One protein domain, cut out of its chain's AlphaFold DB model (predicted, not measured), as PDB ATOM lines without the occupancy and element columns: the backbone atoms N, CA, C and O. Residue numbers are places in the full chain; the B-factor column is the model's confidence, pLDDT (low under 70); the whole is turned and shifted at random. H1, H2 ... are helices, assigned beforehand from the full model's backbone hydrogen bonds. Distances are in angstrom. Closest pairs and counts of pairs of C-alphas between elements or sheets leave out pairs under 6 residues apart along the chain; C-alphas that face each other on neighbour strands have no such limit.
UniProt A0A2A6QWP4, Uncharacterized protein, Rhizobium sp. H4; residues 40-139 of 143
ATOM      1  N   MET A  40     185.853 239.352 208.086       58.62
ATOM      2  CA  MET A  40     186.096 238.713 209.383       58.62
ATOM      3  C   MET A  40     185.819 237.204 209.349       58.62
ATOM      4  O   MET A  40     186.646 236.421 209.805       58.62
ATOM      5  N   GLY A  41     184.705 236.765 208.750       74.81
ATOM      6  CA  GLY A  41     184.345 235.344 208.682       74.81
ATOM      7  C   GLY A  41     185.389 234.446 208.002       74.81
ATOM      8  O   GLY A  41     185.592 233.312 208.434       74.81
ATOM      9  N   LEU A  42     186.084 234.945 206.977       84.56
ATOM     10  CA  LEU A  42     187.100 234.173 206.263       84.56
ATOM     11  C   LEU A  42     188.407 234.095 207.056       84.56
ATOM     12  O   LEU A  42     189.012 233.028 207.125       84.56
ATOM     13  N   GLU A  43     188.807 235.185 207.710       82.62
ATOM     14  CA  GLU A  43     189.971 235.199 208.603       82.62
ATOM     15  C   GLU A  43     189.780 234.240 209.785       82.62
ATOM     16  O   GLU A  43     190.673 233.444 210.085       82.62
ATOM     17  N   TYR A  44     188.588 234.232 210.397       84.69
ATOM     18  CA  TYR A  44     188.234 233.252 211.429       84.69
ATOM     19  C   TYR A  44     188.311 231.819 210.898       84.69
ATOM     20  O   TYR A  44     188.880 230.949 211.558       84.69
ATOM     21  N   ALA A  45     187.789 231.564 209.696       91.44
ATOM     22  CA  ALA A  45     187.839 230.240 209.083       91.44
ATOM     23  C   ALA A  45     189.281 229.782 208.786       91.44
ATOM     24  O   ALA A  45     189.599 228.610 209.000       91.44
ATOM     25  N   LEU A  46     190.170 230.689 208.367       94.00
ATOM     26  CA  LEU A  46     191.596 230.397 208.193       94.00
ATOM     27  C   LEU A  46     192.256 230.030 209.531       94.00
ATOM     28  O   LEU A  46     192.949 229.016 209.616       94.00
ATOM     29  N   VAL A  47     191.999 230.794 210.598       93.50
ATOM     30  CA  VAL A  47     192.527 230.493 211.941       93.50
ATOM     31  C   VAL A  47     192.007 229.149 212.454       93.50
ATOM     32  O   VAL A  47     192.794 228.338 212.944       93.50
ATOM     33  N   MET A  48     190.708 228.868 212.303       94.75
ATOM     34  CA  MET A  48     190.120 227.569 212.650       94.75
ATOM     35  C   MET A  48     190.791 226.423 211.889       94.75
ATOM     36  O   MET A  48     191.089 225.390 212.489       94.75
ATOM     37  N   HIS A  49     191.052 226.604 210.589       96.50
ATOM     38  CA  HIS A  49     191.734 225.614 209.754       96.50
ATOM     39  C   HIS A  49     193.147 225.333 210.276       96.50
ATOM     40  O   HIS A  49     193.491 224.173 210.496       96.50
ATOM     41  N   VAL A  50     193.941 226.369 210.564       96.75
ATOM     42  CA  VAL A  50     195.300 226.188 211.107       96.75
ATOM     43  C   VAL A  50     195.272 225.552 212.496       96.75
ATOM     44  O   VAL A  50     196.064 224.656 212.773       96.75
ATOM     45  N   LEU A  51     194.371 225.973 213.388       97.75
ATOM     46  CA  LEU A  51     194.257 225.382 214.726       97.75
ATOM     47  C   LEU A  51     193.840 223.906 214.662       97.75
ATOM     48  O   LEU A  51     194.344 223.095 215.444       97.75
ATOM     49  N   ALA A  52     192.982 223.535 213.707       97.69
ATOM     50  CA  ALA A  52     192.617 222.142 213.478       97.69
ATOM     51  C   ALA A  52     193.858 221.289 213.158       97.69
ATOM     52  O   ALA A  52     194.046 220.218 213.734       97.69
ATOM     53  N   GLU A  53     194.739 221.790 212.293       97.56
ATOM     54  CA  GLU A  53     195.958 221.090 211.883       97.56
ATOM     55  C   GLU A  53     197.027 221.093 212.980       97.56
ATOM     56  O   GLU A  53     197.504 220.044 213.409       97.56
ATOM     57  N   LYS A  54     197.405 222.283 213.459       96.69
ATOM     58  CA  LYS A  54     198.587 222.473 214.309       96.69
ATOM     59  C   LYS A  54     198.348 222.120 215.776       96.69
ATOM     60  O   LYS A  54     199.310 221.782 216.459       96.69
ATOM     61  N   TYR A  55     197.111 222.228 216.267       97.94
ATOM     62  CA  TYR A  55     196.767 221.929 217.663       97.94
ATOM     63  C   TYR A  55     195.890 220.679 217.796       97.94
ATOM     64  O   TYR A  55     196.186 219.806 218.606       97.94
ATOM     65  N   CYS A  56     194.840 220.545 216.981       97.62
ATOM     66  CA  CYS A  56     193.903 219.419 217.091       97.62
ATOM     67  C   CYS A  56     194.346 218.138 216.359       97.62
ATOM     68  O   CYS A  56     193.651 217.118 216.457       97.62
ATOM     69  N   GLY A  57     195.482 218.176 215.653       96.00
ATOM     70  CA  GLY A  57     196.116 217.014 215.027       96.00
ATOM     71  C   GLY A  57     195.438 216.531 213.747       96.00
ATOM     72  O   GLY A  57     195.475 215.338 213.452       96.00
ATOM     73  N   VAL A  58     194.771 217.423 213.013       97.00
ATOM     74  CA  VAL A  58     194.239 217.106 211.681       97.00
ATOM     75  C   VAL A  58     195.369 217.086 210.656       97.00
ATOM     76  O   VAL A  58     196.325 217.853 210.754       97.00
ATOM     77  N   GLU A  59     195.263 216.205 209.665       95.69
ATOM     78  CA  GLU A  59     196.197 216.176 208.543       95.69
ATOM     79  C   GLU A  59     196.167 217.500 207.768       95.69
ATOM     80  O   GLU A  59     195.098 217.999 207.404       95.69
ATOM     81  N   THR A  60     197.353 218.050 207.502       94.44
ATOM     82  CA  THR A  60     197.512 219.311 206.774       94.44
ATOM     83  C   THR A  60     196.917 219.215 205.372       94.44
ATOM     84  O   THR A  60     197.234 218.295 204.618       94.44
ATOM     85  N   ARG A  61     196.102 220.200 204.989       93.75
ATOM     86  CA  ARG A  61     195.548 220.335 203.638       93.75
ATOM     87  C   ARG A  61     195.785 221.745 203.108       93.75
ATOM     88  O   ARG A  61     195.620 222.699 203.865       93.75
ATOM     89  N   PRO A  62     196.112 221.894 201.813       93.44
ATOM     90  CA  PRO A  62     196.286 223.210 201.217       93.44
ATOM     91  C   PRO A  62     194.981 224.004 201.317       93.44
ATOM     92  O   PRO A  62     193.914 223.518 200.933       93.44
ATOM     93  N   MET A  63     195.063 225.235 201.812       94.62
ATOM     94  CA  MET A  63     193.903 226.111 201.970       94.62
ATOM     95  C   MET A  63     193.491 226.722 200.634       94.62
ATOM     96  O   MET A  63     192.300 226.908 200.385       94.62
ATOM     97  N   ARG A  64     194.463 226.998 199.749       93.94
ATOM     98  CA  ARG A  64     194.234 227.705 198.478       93.94
ATOM     99  C   ARG A  64     193.012 227.206 197.696       93.94
ATOM    100  O   ARG A  64     192.138 228.031 197.453       93.94
ATOM    101  N   PRO A  65     192.869 225.909 197.344       92.88
ATOM    102  CA  PRO A  65     191.744 225.461 196.514       92.88
ATOM    103  C   PRO A  65     190.378 225.688 197.173       92.88
ATOM    104  O   PRO A  65     189.396 225.959 196.492       92.88
ATOM    105  N   ARG A  66     190.322 225.592 198.504       90.44
ATOM    106  CA  ARG A  66     189.090 225.709 199.283       90.44
ATOM    107  C   ARG A  66     188.679 227.168 199.469       90.44
ATOM    108  O   ARG A  66     187.547 227.536 199.174       90.44
ATOM    109  N   PHE A  67     189.598 227.996 199.956       93.00
ATOM    110  CA  PHE A  67     189.318 229.385 200.315       93.00
ATOM    111  C   PHE A  67     189.273 230.302 199.088       93.00
ATOM    112  O   PHE A  67     188.336 231.088 198.965       93.00
ATOM    113  N   LEU A  68     190.215 230.160 198.146       93.06
ATOM    114  CA  LEU A  68     190.186 230.939 196.902       93.06
ATOM    115  C   LEU A  68     189.015 230.499 196.018       93.06
ATOM    116  O   LEU A  68     188.260 231.340 195.546       93.06
ATOM    117  N   GLY A  69     188.762 229.190 195.915       90.75
ATOM    118  CA  GLY A  69     187.601 228.678 195.185       90.75
ATOM    119  C   GLY A  69     186.256 229.151 195.756       90.75
ATOM    120  O   GLY A  69     185.294 229.320 195.008       90.75
ATOM    121  N   TYR A  70     186.164 229.394 197.069       89.00
ATOM    122  CA  TYR A  70     184.967 229.969 197.692       89.00
ATOM    123  C   TYR A  70     184.736 231.425 197.266       89.00
ATOM    124  O   TYR A  70     183.638 231.764 196.824       89.00
ATOM    125  N   ILE A  71     185.761 232.279 197.348       86.94
ATOM    126  CA  ILE A  71     185.620 233.693 196.975       86.94
ATOM    127  C   ILE A  71     185.476 233.873 195.453       86.94
ATOM    128  O   ILE A  71     184.724 234.742 195.018       86.94
ATOM    129  N   GLU A  72     186.092 233.007 194.642       89.12
ATOM    130  CA  GLU A  72     185.919 232.976 193.183       89.12
ATOM    131  C   GLU A  72     184.464 232.682 192.796       89.12
ATOM    132  O   GLU A  72     183.895 233.383 191.958       89.12
ATOM    133  N   LYS A  73     183.808 231.713 193.460       85.06
ATOM    134  CA  LYS A  73     182.364 231.450 193.286       85.06
ATOM    135  C   LYS A  73     181.499 232.661 193.659       85.06
ATOM    136  O   LYS A  73     180.414 232.819 193.109       85.06
ATOM    137  N   GLY A  74     181.984 233.508 194.568       78.94
ATOM    138  CA  GLY A  74     181.378 234.790 194.937       78.94
ATOM    139  C   GLY A  74     181.698 235.951 193.985       78.94
ATOM    140  O   GLY A  74     181.210 237.056 194.203       78.94
ATOM    141  N   GLY A  75     182.497 235.727 192.935       81.94
ATOM    142  CA  GLY A  75     182.893 236.741 191.951       81.94
ATOM    143  C   GLY A  75     184.233 237.431 192.232       81.94
ATOM    144  O   GLY A  75     184.652 238.284 191.446       81.94
ATOM    145  N   CYS A  76     184.938 237.062 193.306       85.25
ATOM    146  CA  CYS A  76     186.254 237.600 193.653       85.25
ATOM    147  C   CYS A  76     187.334 236.789 192.926       85.25
ATOM    148  O   CYS A  76     187.972 235.916 193.507       85.25
ATOM    149  N   ASN A  77     187.500 237.057 191.634       87.06
ATOM    150  CA  ASN A  77     188.476 236.379 190.780       87.06
ATOM    151  C   ASN A  77     189.915 236.886 191.014       87.06
ATOM    152  O   ASN A  77     190.092 237.973 191.575       87.06
ATOM    153  N   PRO A  78     190.945 236.166 190.523       90.12
ATOM    154  CA  PRO A  78     192.314 236.668 190.506       90.12
ATOM    155  C   PRO A  78     192.410 238.095 189.942       90.12
ATOM    156  O   PRO A  78     191.865 238.392 188.877       90.12
ATOM    157  N   GLY A  79     193.117 238.975 190.656       83.50
ATOM    158  CA  GLY A  79     193.287 240.391 190.301       83.50
ATOM    159  C   GLY A  79     192.383 241.364 191.065       83.50
ATOM    160  O   GLY A  79     192.569 242.573 190.935       83.50
ATOM    161  N   THR A  80     191.441 240.874 191.876       83.19
ATOM    162  CA  THR A  80     190.776 241.709 192.888       83.19
ATOM    163  C   THR A  80     191.660 241.873 194.127       83.19
ATOM    164  O   THR A  80     192.508 241.023 194.428       83.19
ATOM    165  N   GLU A  81     191.453 242.967 194.863       82.44
ATOM    166  CA  GLU A  81     192.135 243.225 196.140       82.44
ATOM    167  C   GLU A  81     191.880 242.077 197.122       82.44
ATOM    168  O   GLU A  81     192.813 241.477 197.638       82.44
ATOM    169  N   ILE A  82     190.626 241.643 197.232       83.50
ATOM    170  CA  ILE A  82     190.231 240.564 198.139       83.50
ATOM    171  C   ILE A  82     190.853 239.228 197.773       83.50
ATOM    172  O   ILE A  82     191.281 238.502 198.662       83.50
ATOM    173  N   TYR A  83     190.937 238.883 196.487       88.50
ATOM    174  CA  TYR A  83     191.637 237.661 196.108       88.50
ATOM    175  C   TYR A  83     193.097 237.715 196.568       88.50
ATOM    176  O   TYR A  83     193.596 236.752 197.146       88.50
ATOM    177  N   THR A  84     193.752 238.859 196.364       88.94
ATOM    178  CA  THR A  84     195.149 239.085 196.758       88.94
ATOM    179  C   THR A  84     195.327 239.021 198.277       88.94
ATOM    180  O   THR A  84     196.239 238.353 198.763       88.94
ATOM    181  N   ASP A  85     194.432 239.651 199.035       89.06
ATOM    182  CA  ASP A  85     194.478 239.678 200.498       89.06
ATOM    183  C   ASP A  85     194.254 238.291 201.094       89.06
ATOM    184  O   ASP A  85     194.995 237.854 201.977       89.06
ATOM    185  N   VAL A  86     193.272 237.554 200.574       91.00
ATOM    186  CA  VAL A  86     192.995 236.181 201.004       91.00
ATOM    187  C   VAL A  86     194.147 235.257 200.634       91.00
ATOM    188  O   VAL A  86     194.548 234.421 201.442       91.00
ATOM    189  N   GLU A  87     194.723 235.412 199.444       94.69
ATOM    190  CA  GLU A  87     195.898 234.656 199.021       94.69
ATOM    191  C   GLU A  87     197.104 234.914 199.940       94.69
ATOM    192  O   GLU A  87     197.777 233.964 200.358       94.69
ATOM    193  N   ALA A  88     197.344 236.170 200.320       93.50
ATOM    194  CA  ALA A  88     198.397 236.545 201.260       93.50
ATOM    195  C   ALA A  88     198.127 236.012 202.679       93.50
ATOM    196  O   ALA A  88     199.036 235.492 203.335       93.50
ATOM    197  N   ALA A  89     196.878 236.090 203.146       93.00
ATOM    198  CA  ALA A  89     196.464 235.549 204.436       93.00
ATOM    199  C   ALA A  89     196.641 234.025 204.489       93.00
ATOM    200  O   ALA A  89     197.184 233.513 205.465       93.00
ATOM    201  N   ILE A  90     196.274 233.307 203.424       95.94
ATOM    202  CA  ILE A  90     196.516 231.865 203.289       95.94
ATOM    203  C   ILE A  90     198.009 231.562 203.403       95.94
ATOM    204  O   ILE A  90     198.393 230.734 204.226       95.94
ATOM    205  N   ALA A  91     198.860 232.256 202.643       95.31
ATOM    206  CA  ALA A  91     200.303 232.029 202.690       95.31
ATOM    207  C   ALA A  91     200.876 232.259 204.102       95.31
ATOM    208  O   ALA A  91     201.680 231.461 204.590       95.31
ATOM    209  N   LYS A  92     200.419 233.314 204.791       93.88
ATOM    210  CA  LYS A  92     200.781 233.593 206.190       93.88
ATOM    211  C   LYS A  92     200.344 232.462 207.123       93.88
ATOM    212  O   LYS A  92     201.117 232.063 207.989       93.88
ATOM    213  N   MET A  93     199.124 231.958 206.955       95.31
ATOM    214  CA  MET A  93     198.521 230.934 207.812       95.31
ATOM    215  C   MET A  93     199.136 229.546 207.599       95.31
ATOM    216  O   MET A  93     199.441 228.860 208.571       95.31
ATOM    217  N   GLU A  94     199.401 229.154 206.353       94.75
ATOM    218  CA  GLU A  94     200.063 227.884 206.026       94.75
ATOM    219  C   GLU A  94     201.502 227.831 206.571       94.75
ATOM    220  O   GLU A  94     201.950 226.785 207.052       94.75
ATOM    221  N   ALA A  95     202.207 228.969 206.562       93.19
ATOM    222  CA  ALA A  95     203.546 229.105 207.135       93.19
ATOM    223  C   ALA A  95     203.554 229.299 208.665       93.19
ATOM    224  O   ALA A  95     204.616 229.230 209.290       93.19
ATOM    225  N   ALA A  96     202.400 229.559 209.286       94.00
ATOM    226  CA  ALA A  96     202.331 229.875 210.703       94.00
ATOM    227  C   ALA A  96     202.603 228.650 211.593       94.00
ATOM    228  O   ALA A  96     202.125 227.533 211.380       94.00
ATOM    229  N   SER A  97     203.334 228.899 212.675       95.12
ATOM    230  CA  SER A  97     203.419 228.020 213.841       95.12
ATOM    231  C   SER A  97     202.396 228.438 214.903       95.12
ATOM    232  O   SER A  97     201.975 229.594 214.936       95.12
ATOM    233  N   LEU A  98     202.058 227.552 215.848       96.00
ATOM    234  CA  LEU A  98     201.209 227.928 216.995       96.00
ATOM    235  C   LEU A  98     201.758 229.138 217.758       96.00
ATOM    236  O   LEU A  98     201.002 230.005 218.174       96.00
ATOM    237  N   ARG A  99     203.086 229.223 217.892       96.81
ATOM    238  CA  ARG A  99     203.757 230.351 218.540       96.81
ATOM    239  C   ARG A  99     203.528 231.655 217.781       96.81
ATOM    240  O   ARG A  99     203.159 232.641 218.403       96.81
ATOM    241  N   SER A 100     203.711 231.663 216.461       95.12
ATOM    242  CA  SER A 100     203.495 232.879 215.668       95.12
ATOM    243  C   SER A 100     202.027 233.302 215.635       95.12
ATOM    244  O   SER A 100     201.755 234.493 215.562       95.12
ATOM    245  N   LEU A 101     201.082 232.358 215.728       94.31
ATOM    246  CA  LEU A 101     199.663 232.698 215.887       94.31
ATOM    247  C   LEU A 101     199.396 233.336 217.257       94.31
ATOM    248  O   LEU A 101     198.753 234.376 217.324       94.31
ATOM    249  N   ALA A 102     199.948 232.758 218.329       95.50
ATOM    250  CA  ALA A 102     199.802 233.270 219.691       95.50
ATOM    251  C   ALA A 102     200.418 234.666 219.877       95.50
ATOM    252  O   ALA A 102     199.892 235.494 220.616       95.50
ATOM    253  N   GLN A 103     201.519 234.943 219.180       94.44
ATOM    254  CA  GLN A 103     202.191 236.244 219.183       94.44
ATOM    255  C   GLN A 103     201.434 237.324 218.390       94.44
ATOM    256  O   GLN A 103     201.690 238.514 218.591       94.44
ATOM    257  N   GLY A 104     200.513 236.936 217.499       89.38
ATOM    258  CA  GLY A 104     199.723 237.856 216.681       89.38
ATOM    259  C   GLY A 104     200.593 238.848 215.904       89.38
ATOM    260  O   GLY A 104     201.485 238.466 215.149       89.38
ATOM    261  N   GLU A 105     200.335 240.143 216.094       87.31
ATOM    262  CA  GLU A 105     201.078 241.234 215.442       87.31
ATOM    263  C   GLU A 105     202.403 241.588 216.132       87.31
ATOM    264  O   GLU A 105     203.189 242.371 215.598       87.31
ATOM    265  N   ASN A 106     202.689 241.009 217.303       92.19
ATOM    266  CA  ASN A 106     203.922 241.258 218.041       92.19
ATOM    267  C   ASN A 106     204.841 240.023 218.024       92.19
ATOM    268  O   ASN A 106     204.925 239.300 219.021       92.19
ATOM    269  N   PRO A 107     205.623 239.801 216.950       88.69
ATOM    270  CA  PRO A 107     206.518 238.645 216.847       88.69
ATOM    271  C   PRO A 107     207.643 238.650 217.896       88.69
ATOM    272  O   PRO A 107     208.304 237.635 218.106       88.69
ATOM    273  N   LYS A 108     207.876 239.791 218.562       92.81
ATOM    274  CA  LYS A 108     208.871 239.939 219.632       92.81
ATOM    275  C   LYS A 108     208.319 239.573 221.009       92.81
ATOM    276  O   LYS A 108     209.091 239.562 221.967       92.81
ATOM    277  N   LEU A 109     207.022 239.281 221.130       93.44
ATOM    278  CA  LEU A 109     206.428 238.842 222.386       93.44
ATOM    279  C   LEU A 109     207.063 237.513 222.806       93.44
ATOM    280  O   LEU A 109     206.882 236.481 222.158       93.44
ATOM    281  N   ALA A 110     207.842 237.539 223.882       94.19
ATOM    282  CA  ALA A 110     208.431 236.332 224.435       94.19
ATOM    283  C   ALA A 110     207.321 235.475 225.054       94.19
ATOM    284  O   ALA A 110     206.624 235.926 225.955       94.19
ATOM    285  N   MET A 111     207.170 234.245 224.565       95.88
ATOM    286  CA  MET A 111     206.229 233.264 225.109       95.88
ATOM    287  C   MET A 111     206.960 231.957 225.407       95.88
ATOM    288  O   MET A 111     207.786 231.484 224.624       95.88
ATOM    289  N   SER A 112     206.664 231.332 226.529       97.31
ATOM    290  CA  SER A 112     207.049 229.955 226.814       97.31
ATOM    291  C   SER A 112     206.222 228.976 225.974       97.31
ATOM    292  O   SER A 112     205.188 229.319 225.404       97.31
ATOM    293  N   ASN A 113     206.666 227.719 225.885       97.19
ATOM    294  CA  ASN A 113     205.860 226.684 225.230       97.19
ATOM    295  C   ASN A 113     204.540 226.431 225.974       97.19
ATOM    296  O   ASN A 113     203.546 226.127 225.324       97.19
ATOM    297  N   GLY A 114     204.521 226.585 227.305       98.00
ATOM    298  CA  GLY A 114     203.304 226.470 228.111       98.00
ATOM    299  C   GLY A 114     202.272 227.532 227.738       98.00
ATOM    300  O   GLY A 114     201.144 227.180 227.414       98.00
ATOM    301  N   GLU A 115     202.681 228.800 227.661       97.94
ATOM    302  CA  GLU A 115     201.794 229.911 227.272       97.94
ATOM    303  C   GLU A 115     201.261 229.759 225.842       97.94
ATOM    304  O   GLU A 115     200.101 230.062 225.575       97.94
ATOM    305  N   VAL A 116     202.072 229.242 224.910       97.88
ATOM    306  CA  VAL A 116     201.610 228.954 223.539       97.88
ATOM    307  C   VAL A 116     200.538 227.858 223.530       97.88
ATOM    308  O   VAL A 116     199.557 227.964 222.795       97.88
ATOM    309  N   GLN A 117     200.705 226.805 224.338       98.19
ATOM    310  CA  GLN A 117     199.720 225.724 224.444       98.19
ATOM    311  C   GLN A 117     198.446 226.171 225.165       98.19
ATOM    312  O   GLN A 117     197.352 225.787 224.756       98.19
ATOM    313  N   GLU A 118     198.572 227.002 226.198       98.06
ATOM    314  CA  GLU A 118     197.437 227.593 226.906       98.06
ATOM    315  C   GLU A 118     196.627 228.503 225.983       98.06
ATOM    316  O   GLU A 118     195.409 228.350 225.889       98.06
ATOM    317  N   TRP A 119     197.302 229.374 225.226       97.50
ATOM    318  CA  TRP A 119     196.661 230.198 224.205       97.50
ATOM    319  C   TRP A 119     195.920 229.341 223.174       97.50
ATOM    320  O   TRP A 119     194.746 229.587 222.907       97.50
ATOM    321  N   ALA A 120     196.568 228.305 222.629       97.88
ATOM    322  CA  ALA A 120     195.952 227.449 221.616       97.88
ATOM    323  C   ALA A 120     194.740 226.691 222.182       97.88
ATOM    324  O   ALA A 120     193.692 226.635 221.543       97.88
ATOM    325  N   SER A 121     194.855 226.176 223.408       98.31
ATOM    326  CA  SER A 121     193.761 225.530 224.138       98.31
ATOM    327  C   SER A 121     192.575 226.475 224.337       98.31
ATOM    328  O   SER A 121     191.432 226.096 224.077       98.31
ATOM    329  N   ALA A 122     192.833 227.705 224.787       98.00
ATOM    330  CA  ALA A 122     191.802 228.716 224.985       98.00
ATOM    331  C   ALA A 122     191.135 229.093 223.655       98.00
ATOM    332  O   ALA A 122     189.913 229.034 223.554       98.00
ATOM    333  N   ALA A 123     191.921 229.373 222.614       96.81
ATOM    334  CA  ALA A 123     191.409 229.709 221.288       96.81
ATOM    335  C   ALA A 123     190.523 228.591 220.719       96.81
ATOM    336  O   ALA A 123     189.408 228.844 220.269       96.81
ATOM    337  N   VAL A 124     190.974 227.337 220.793       97.69
ATOM    338  CA  VAL A 124     190.177 226.189 220.342       97.69
ATOM    339  C   VAL A 124     188.899 226.032 221.157       97.69
ATOM    340  O   VAL A 124     187.860 225.717 220.581       97.69
ATOM    341  N   LYS A 125     188.940 226.262 222.473       97.50
ATOM    342  CA  LYS A 125     187.751 226.205 223.329       97.50
ATOM    343  C   LYS A 125     186.716 227.261 222.936       97.50
ATOM    344  O   LYS A 125     185.550 226.910 222.785       97.50
ATOM    345  N   GLU A 126     187.138 228.508 222.729       95.50
ATOM    346  CA  GLU A 126     186.253 229.598 222.288       95.50
ATOM    347  C   GLU A 126     185.645 229.322 220.904       95.50
ATOM    348  O   GLU A 126     184.500 229.673 220.636       95.50
ATOM    349  N   LEU A 127     186.370 228.602 220.045       93.31
ATOM    350  CA  LEU A 127     185.903 228.179 218.721       93.31
ATOM    351  C   LEU A 127     185.084 226.867 218.739       93.31
ATOM    352  O   LEU A 127     184.804 226.292 217.685       93.31
ATOM    353  N   GLY A 128     184.686 226.379 219.919       94.38
ATOM    354  CA  GLY A 128     183.790 225.224 220.077       94.38
ATOM    355  C   GLY A 128     184.481 223.865 220.240       94.38
ATOM    356  O   GLY A 128     183.814 222.831 220.247       94.38
ATOM    357  N   GLY A 129     185.803 223.841 220.407       97.12
ATOM    358  CA  GLY A 129     186.584 222.638 220.683       97.12
ATOM    359  C   GLY A 129     187.091 221.907 219.436       97.12
ATOM    360  O   GLY A 129     186.648 222.134 218.308       97.12
ATOM    361  N   CYS A 130     188.029 220.976 219.640       98.00
ATOM    362  CA  CYS A 130     188.691 220.283 218.532       98.00
ATOM    363  C   CYS A 130     187.738 219.492 217.629       98.00
ATOM    364  O   CYS A 130     187.993 219.403 216.433       98.00
ATOM    365  N   ASP A 131     186.637 218.950 218.149       97.00
ATOM    366  CA  ASP A 131     185.669 218.209 217.329       97.00
ATOM    367  C   ASP A 131     184.901 219.120 216.363       97.00
ATOM    368  O   ASP A 131     184.517 218.697 215.270       97.00
ATOM    369  N   VAL A 132     184.674 220.384 216.738       94.94
ATOM    370  CA  VAL A 132     184.101 221.395 215.838       94.94
ATOM    371  C   VAL A 132     185.125 221.771 214.776       94.94
ATOM    372  O   VAL A 132     184.814 221.699 213.589       94.94
ATOM    373  N   LEU A 133     186.361 222.074 215.178       95.94
ATOM    374  CA  LEU A 133     187.436 222.446 214.252       95.94
ATOM    375  C   LEU A 133     187.748 221.337 213.240       95.94
ATOM    376  O   LEU A 133     187.901 221.616 212.056       95.94
ATOM    377  N   LYS A 134     187.775 220.075 213.677       95.69
ATOM    378  CA  LYS A 134     187.962 218.899 212.812       95.69
ATOM    379  C   LYS A 134     186.877 218.786 211.747       95.69
ATOM    380  O   LYS A 134     187.181 218.569 210.576       95.69
ATOM    381  N   ARG A 135     185.612 218.955 212.142       92.25
ATOM    382  CA  ARG A 135     184.480 218.941 211.203       92.25
ATOM    383  C   ARG A 135     184.548 220.118 210.238       92.25
ATOM    384  O   ARG A 135     184.380 219.923 209.040       92.25
ATOM    385  N   ALA A 136     184.852 221.310 210.748       90.50
ATOM    386  CA  ALA A 136     184.993 222.510 209.936       90.50
ATOM    387  C   ALA A 136     186.163 222.408 208.945       90.50
ATOM    388  O   ALA A 136     186.028 222.869 207.821       90.50
ATOM    389  N   HIS A 137     187.288 221.782 209.305       93.75
ATOM    390  CA  HIS A 137     188.429 221.560 208.403       93.75
ATOM    391  C   HIS A 137     188.068 220.679 207.198       93.75
ATOM    392  O   HIS A 137     188.493 220.955 206.078       93.75
ATOM    393  N   GLY A 138     187.232 219.660 207.415       83.56
ATOM    394  CA  GLY A 138     186.780 218.745 206.365       83.56
ATOM    395  C   GLY A 138     185.587 219.226 205.532       83.56
ATOM    396  O   GLY A 138     185.274 218.581 204.534       83.56
ATOM    397  N   ALA A 139     184.908 220.303 205.933       86.19
ATOM    398  CA  ALA A 139     183.705 220.799 205.265       86.19
ATOM    399  C   ALA A 139     184.025 221.714 204.070       86.19
ATOM    400  O   ALA A 139     185.043 222.400 204.044       86.19
TER     401      ALA A 139
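What this domain is: This is residues 40 to 139 of the 143 residues of an uncharacterized protein of Rhizobium sp. H4 (UniProt A0A2A6QWP4). H1 runs through the middle of a group of six helices, with the helical hairpin of H2 and H3 on one side of it and H5, crossed by the short H4, on the side away from that hairpin. H6 packs across the later half of H1, at its residues 48 to 52. The printed part has 100 residues, all helix by class, with H1 to H6 in chain order and no named strand. It is compact, with a radius of gyration of the C-alphas of 14.0 A and spans of 42 by 31 by 21 A.

How they stand to each other: Start with the hub, H1, residues 40 to 54. H3, residues 81 to 94, touches it with residues 89 to 94 alone, the same way at a shallow tilt of 20 degrees; the closest C-alphas, of Val 50 and Met 93, are 6.6 A apart. H2, residues 64 to 73, forms a hairpin with H3, closest at C-alphas 64 and 90, 6.8 A. H5, residues 113 to 126, only just touches H1, with 3 pairs of C-alphas within 8 A, the closest being Leu 51 and Val 124 at 7.0 A. H4, residues 98 to 103, touches H5 about perpendicular, at 89 degrees, with C-alphas 99 and 116 closest at 5.6 A. H6, residues 130 to 138, touches H1, and C-alphas 52 and 133 come closest at 5.2 A; at 73 degrees they are only just about perpendicular. H2 and H6 are apart. In H1, H2, H3, H4, H5 and H6 every O i to N i+4 pair is within hydrogen-bond range.

Where its parts are: Find C-alpha 40 at (186.096, 238.713, 209.383); from there H1 runs 21.1 A to C-alpha 54. H3 is 19.9 A long and H5 20.0 A. H6 ends at C-alpha 138, (186.780, 218.745, 206.365).

The domain as a whole: The farthest C-alphas, of Gly 75 and Ser 112, are 43.0 A apart. The printed part has no cut and no long link. Mean pLDDT of the printed part is 92.4, and residue 40 is under 70.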